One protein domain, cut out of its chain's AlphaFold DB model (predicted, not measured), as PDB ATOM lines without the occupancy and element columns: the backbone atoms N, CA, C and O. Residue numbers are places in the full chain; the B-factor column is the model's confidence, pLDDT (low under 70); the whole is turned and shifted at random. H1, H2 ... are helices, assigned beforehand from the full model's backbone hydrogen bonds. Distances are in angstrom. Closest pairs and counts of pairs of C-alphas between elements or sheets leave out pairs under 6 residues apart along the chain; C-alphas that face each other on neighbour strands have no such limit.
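AT A GLANCE: This is residues 232 to 272 of the 279 residues of an uncharacterized protein of Coccidioides immitis RMSCC 3703 (UniProt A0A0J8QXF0). Picture a long, thin, open model: the helix H1 leads to one end, where the very short helix H2 makes a corner with it, and residues 252 to 260 then fold back past H1 towards its beginning and on to H3, which sticks out with residues 270 to 272 as a free arm at the other end. The three helices form no bundle, and H3 touches neither of the other two. The printed part has 41 residues, with three named helices in the order H1, H2, H3 and no named strand; the class is all helix. The whole is extended, with a radius of gyration of the C-alphas of 14.1 A, and it is a rod in outline, with spans of 45 by 17 by 11 A.

IN THESE COORDINATES: Start at Asn 232, the first printed residue, and go on to C-alpha 233 at (131.228, 172.079, 170.564). There H1 begins, residues 233 to 244, and it runs 16.0 A from first to last C-alpha, to C-alpha 244 at (126.032, 159.532, 162.117). After residues 245 to 247 you reach H2, residues 248 to 251, which is 5.0 A long. Pass along residues 252 to 260 to find H3, residues 261 to 269, which runs 13.7 A and ends at C-alpha 269 at (136.480, 193.446, 162.581).

HOW THE PARTS SIT: Look first at the end of H1, where H1 and H2 touch only at the corner by their tight link of 3 residues. H1 touches H2 with residues 243 to 244 alone, and the closest C-alphas of the two helices, those of Ala 244 and Ala 251, are 4.3 A apart. Their centres are 12.7 A apart. H3 is apart from H1, and it is apart from H2 too. In the backbone of H1 each O i to N i+4 pair is within hydrogen-bond range; in H3 0 of 5 such pairs are, beside 2 of 6 O i to N i+3 pairs, and H2 is too short for any O i to N i+4 pair.

THE WHOLE: The two C-alphas farthest apart are those of Val 246 and Glu 272, at 45.6 A, while the first and last printed C-alphas, those of Asn 232 and Glu 272, are 29.1 A apart. The printed part has no cut. The link from H2 to H3, with 9 residues, is short but not tight, and no link is long. Residues 261 to 272, of which 261 to 269 belong to H3, stand free. In the B-factor column you will find a mean pLDDT of 75.9 over the printed part; it is under 70 in the 13 residues 260 to 272, and the mean for H3 is 46.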
ATOM      1  N   ASN A 232     133.957 170.273 174.275       92.31
ATOM      2  CA  ASN A 232     133.572 171.519 173.617       92.31
ATOM      3  C   ASN A 232     132.657 171.239 172.391       92.31
ATOM      4  O   ASN A 232     132.434 170.071 172.036       92.31
ATOM      5  N   PRO A 233     132.093 172.273 171.731       91.81
ATOM      6  CA  PRO A 233     131.228 172.079 170.564       91.81
ATOM      7  C   PRO A 233     131.895 171.309 169.414       91.81
ATOM      8  O   PRO A 233     131.249 170.452 168.809       91.81
ATOM      9  N   ASP A 234     133.188 171.529 169.159       91.62
ATOM     10  CA  ASP A 234     133.943 170.828 168.111       91.62
ATOM     11  C   ASP A 234     134.101 169.332 168.404       91.62
ATOM     12  O   ASP A 234     133.909 168.485 167.532       91.62
ATOM     13  N   GLU A 235     134.453 168.986 169.642       90.94
ATOM     14  CA  GLU A 235     134.566 167.610 170.134       90.94
ATOM     15  C   GLU A 235     133.202 166.913 170.083       90.94
ATOM     16  O   GLU A 235     133.079 165.796 169.573       90.94
ATOM     17  N   THR A 236     132.145 167.612 170.500       90.75
ATOM     18  CA  THR A 236     130.764 167.119 170.420       90.75
ATOM     19  C   THR A 236     130.353 166.849 168.971       90.75
ATOM     20  O   THR A 236     129.813 165.780 168.670       90.75
ATOM     21  N   TYR A 237     130.661 167.765 168.050       91.69
ATOM     22  CA  TYR A 237     130.379 167.606 166.625       91.69
ATOM     23  C   TYR A 237     131.172 166.446 165.997       91.69
ATOM     24  O   TYR A 237     130.619 165.665 165.216       91.69
ATOM     25  N   LYS A 238     132.444 166.255 166.374       91.25
ATOM     26  CA  LYS A 238     133.256 165.102 165.937       91.25
ATOM     27  C   LYS A 238     132.648 163.778 166.397       91.25
ATOM     28  O   LYS A 238     132.460 162.874 165.580       91.25
ATOM     29  N   ARG A 239     132.257 163.666 167.672       90.69
ATOM     30  CA  ARG A 239     131.568 162.471 168.199       90.69
ATOM     31  C   ARG A 239     130.243 162.219 167.480       90.69
ATOM     32  O   ARG A 239     129.981 161.091 167.054       90.69
ATOM     33  N   ALA A 240     129.445 163.266 167.267       90.94
ATOM     34  CA  ALA A 240     128.202 163.195 166.500       90.94
ATOM     35  C   ALA A 240     128.444 162.717 165.056       90.94
ATOM     36  O   ALA A 240     127.689 161.893 164.541       90.94
ATOM     37  N   SER A 241     129.537 163.152 164.426       90.94
ATOM     38  CA  SER A 241     129.946 162.712 163.087       90.94
ATOM     39  C   SER A 241     130.242 161.223 163.011       90.94
ATOM     40  O   SER A 241     129.830 160.556 162.061       90.94
ATOM     41  N   HIS A 242     130.892 160.669 164.031       89.25
ATOM     42  CA  HIS A 242     131.110 159.228 164.113       89.25
ATOM     43  C   HIS A 242     129.812 158.458 164.343       89.25
ATOM     44  O   HIS A 242     129.570 157.453 163.673       89.25
ATOM     45  N   ARG A 243     128.933 158.958 165.217       90.62
ATOM     46  CA  ARG A 243     127.609 158.366 165.434       90.62
ATOM     47  C   ARG A 243     126.771 158.349 164.154       90.62
ATOM     48  O   ARG A 243     126.154 157.329 163.857       90.62
ATOM     49  N   ALA A 244     126.782 159.427 163.371       91.12
ATOM     50  CA  ALA A 244     126.032 159.532 162.117       91.12
ATOM     51  C   ALA A 244     126.435 158.474 161.069       91.12
ATOM     52  O   ALA A 244     125.606 158.074 160.255       91.12
ATOM     53  N   GLN A 245     127.670 157.961 161.108       88.62
ATOM     54  CA  GLN A 245     128.118 156.881 160.212       88.62
ATOM     55  C   GLN A 245     127.442 155.535 160.515       88.62
ATOM     56  O   GLN A 245     127.408 154.658 159.655       88.62
ATOM     57  N   VAL A 246     126.915 155.365 161.730       87.94
ATOM     58  CA  VAL A 246     126.332 154.107 162.214       87.94
ATOM     59  C   VAL A 246     124.817 154.224 162.417       87.94
ATOM     60  O   VAL A 246     124.076 153.282 162.139       87.94
ATOM     61  N   ASP A 247     124.336 155.384 162.864       90.56
ATOM     62  CA  ASP A 247     122.924 155.677 163.101       90.56
ATOM     63  C   ASP A 247     122.350 156.547 161.972       90.56
ATOM     64  O   ASP A 247     122.394 157.778 161.998       90.56
ATOM     65  N   SER A 248     121.760 155.880 160.978       90.81
ATOM     66  CA  SER A 248     121.131 156.533 159.821       90.81
ATOM     67  C   SER A 248     119.956 157.452 160.175       90.81
ATOM     68  O   SER A 248     119.623 158.339 159.387       90.81
ATOM     69  N   LYS A 249     119.301 157.260 161.330       90.62
ATOM     70  CA  LYS A 249     118.233 158.161 161.786       90.62
ATOM     71  C   LYS A 249     118.839 159.440 162.346       90.62
ATOM     72  O   LYS A 249     118.369 160.520 162.005       90.62
ATOM     73  N   PHE A 250     119.893 159.308 163.148       91.31
ATOM     74  CA  PHE A 250     120.643 160.446 163.669       91.31
ATOM     75  C   PHE A 250     121.291 161.266 162.548       91.31
ATOM     76  O   PHE A 250     121.202 162.488 162.566       91.31
ATOM     77  N   ALA A 251     121.850 160.610 161.526       91.81
ATOM     78  CA  ALA A 251     122.484 161.275 160.385       91.81
ATOM     79  C   ALA A 251     121.573 162.287 159.665       91.81
ATOM     80  O   ALA A 251     122.059 163.283 159.139       91.81
ATOM     81  N   LYS A 252     120.253 162.060 159.660       91.75
ATOM     82  CA  LYS A 252     119.275 162.972 159.038       91.75
ATOM     83  C   LYS A 252     119.075 164.273 159.817       91.75
ATOM     84  O   LYS A 252     118.682 165.266 159.220       91.75
ATOM     85  N   ASN A 253     119.336 164.248 161.122       90.44
ATOM     86  CA  ASN A 253     119.118 165.358 162.051       90.44
ATOM     87  C   ASN A 253     120.442 165.822 162.675       90.44
ATOM     88  O   ASN A 253     120.471 166.268 163.822       90.44
ATOM     89  N   MET A 254     121.549 165.645 161.955       87.62
ATOM     90  CA  MET A 254     122.868 166.025 162.436       87.62
ATOM     91  C   MET A 254     122.919 167.546 162.670       87.62
ATOM     92  O   MET A 254     122.476 168.298 161.797       87.62
ATOM     93  N   PRO A 255     123.440 168.014 163.819       83.94
ATOM     94  CA  PRO A 255     123.630 169.442 164.042       83.94
ATOM     95  C   PRO A 255     124.583 170.019 162.991       83.94
ATOM     96  O   PRO A 255     125.447 169.308 162.481       83.94
ATOM     97  N   SER A 256     124.428 171.303 162.666       85.88
ATOM     98  CA  SER A 256     125.376 171.984 161.777       85.88
ATOM     99  C   SER A 256     126.772 172.025 162.414       85.88
ATOM    100  O   SER A 256     126.864 172.030 163.647       85.88
ATOM    101  N   PRO A 257     127.848 172.044 161.605       87.94
ATOM    102  CA  PRO A 257     129.189 172.273 162.122       87.94
ATOM    103  C   PRO A 257     129.210 173.550 162.972       87.94
ATOM    104  O   PRO A 257     128.578 174.535 162.579       87.94
ATOM    105  N   PRO A 258     129.895 173.553 164.126       85.31
ATOM    106  CA  PRO A 258     130.128 174.791 164.860       85.31
ATOM    107  C   PRO A 258     130.869 175.788 163.957       85.31
ATOM    108  O   PRO A 258     131.721 175.380 163.163       85.31
ATOM    109  N   ALA A 259     130.530 177.078 164.067       76.06
ATOM    110  CA  ALA A 259     131.283 178.138 163.400       76.06
ATOM    111  C   ALA A 259     132.749 178.023 163.830       76.06
ATOM    112  O   ALA A 259     133.036 177.868 165.024       76.06
ATOM    113  N   SER A 260     133.674 178.026 162.871       59.81
ATOM    114  CA  SER A 260     135.091 177.958 163.210       59.81
ATOM    115  C   SER A 260     135.450 179.181 164.059       59.81
ATOM    116  O   SER A 260     134.934 180.278 163.846       59.81
ATOM    117  N   ALA A 261     136.373 179.028 165.009       54.53
ATOM    118  CA  ALA A 261     136.906 180.167 165.764       54.53
ATOM    119  C   ALA A 261     137.545 181.247 164.855       54.53
ATOM    120  O   ALA A 261     137.815 182.352 165.311       54.53
ATOM    121  N   GLU A 262     137.769 180.941 163.570       48.22
ATOM    122  CA  GLU A 262     138.234 181.872 162.538       48.22
ATOM    123  C   GLU A 262     137.112 182.756 161.958       48.22
ATOM    124  O   GLU A 262     137.400 183.861 161.506       48.22
ATOM    125  N   GLU A 263     135.847 182.319 161.982       45.19
ATOM    126  CA  GLU A 263     134.710 183.122 161.497       45.19
ATOM    127  C   GLU A 263     134.275 184.183 162.516       45.19
ATOM    128  O   GLU A 263     133.947 185.298 162.126       45.19
ATOM    129  N   VAL A 264     134.392 183.900 163.819       45.09
ATOM    130  CA  VAL A 264     134.035 184.856 164.889       45.09
ATOM    131  C   VAL A 264     134.939 186.100 164.877       45.09
ATOM    132  O   VAL A 264     134.489 187.193 165.192       45.09
ATOM    133  N   ILE A 265     136.198 185.970 164.444       44.25
ATOM    134  CA  ILE A 265     137.136 187.106 164.357       44.25
ATOM    135  C   ILE A 265     136.802 188.029 163.170       44.25
ATOM    136  O   ILE A 265     137.162 189.203 163.190       44.25
ATOM    137  N   LYS A 266     136.117 187.533 162.132       41.25
ATOM    138  CA  LYS A 266     135.734 188.364 160.979       41.25
ATOM    139  C   LYS A 266     134.563 189.288 161.300       41.25
ATOM    140  O   LYS A 266     134.617 190.457 160.934       41.25
ATOM    141  N   ASP A 267     133.575 188.789 162.034       42.78
ATOM    142  CA  ASP A 267     132.385 189.575 162.370       42.78
ATOM    143  C   ASP A 267     132.684 190.710 163.374       42.78
ATOM    144  O   ASP A 267     132.017 191.742 163.337       42.78
ATOM    145  N   ASP A 268     133.728 190.578 164.204       44.75
ATOM    146  CA  ASP A 268     134.161 191.637 165.134       44.75
ATOM    147  C   ASP A 268     135.042 192.721 164.471       44.75
ATOM    148  O   ASP A 268     135.157 193.824 165.002       44.75
ATOM    149  N   ILE A 269     135.655 192.454 163.308       45.59
ATOM    150  CA  ILE A 269     136.480 193.446 162.581       45.59
ATOM    151  C   ILE A 269     135.619 194.321 161.658       45.59
ATOM    152  O   ILE A 269     135.930 195.495 161.457       45.59
ATOM    153  N   ASP A 270     134.513 193.788 161.138       46.19
ATOM    154  CA  ASP A 270     133.630 194.520 160.223       46.19
ATOM    155  C   ASP A 270     132.612 195.426 160.956       46.19
ATOM    156  O   ASP A 270     131.908 196.210 160.315       46.19
ATOM    157  N   ALA A 271     132.548 195.370 162.295       45.50
ATOM    158  CA  ALA A 271     131.610 196.147 163.113       45.50
ATOM    159  C   ALA A 271     132.146 197.507 163.617       45.50
ATOM    160  O   ALA A 271     131.366 198.301 164.142       45.50
ATOM    161  N   GLU A 272     133.441 197.814 163.450       42.47
ATOM    162  CA  GLU A 272     134.076 199.026 164.020       42.47
ATOM    163  C   GLU A 272     134.550 200.062 162.972       42.47
ATOM    164  O   GLU A 272     135.341 200.955 163.274       42.47
TER     165      GLU A 272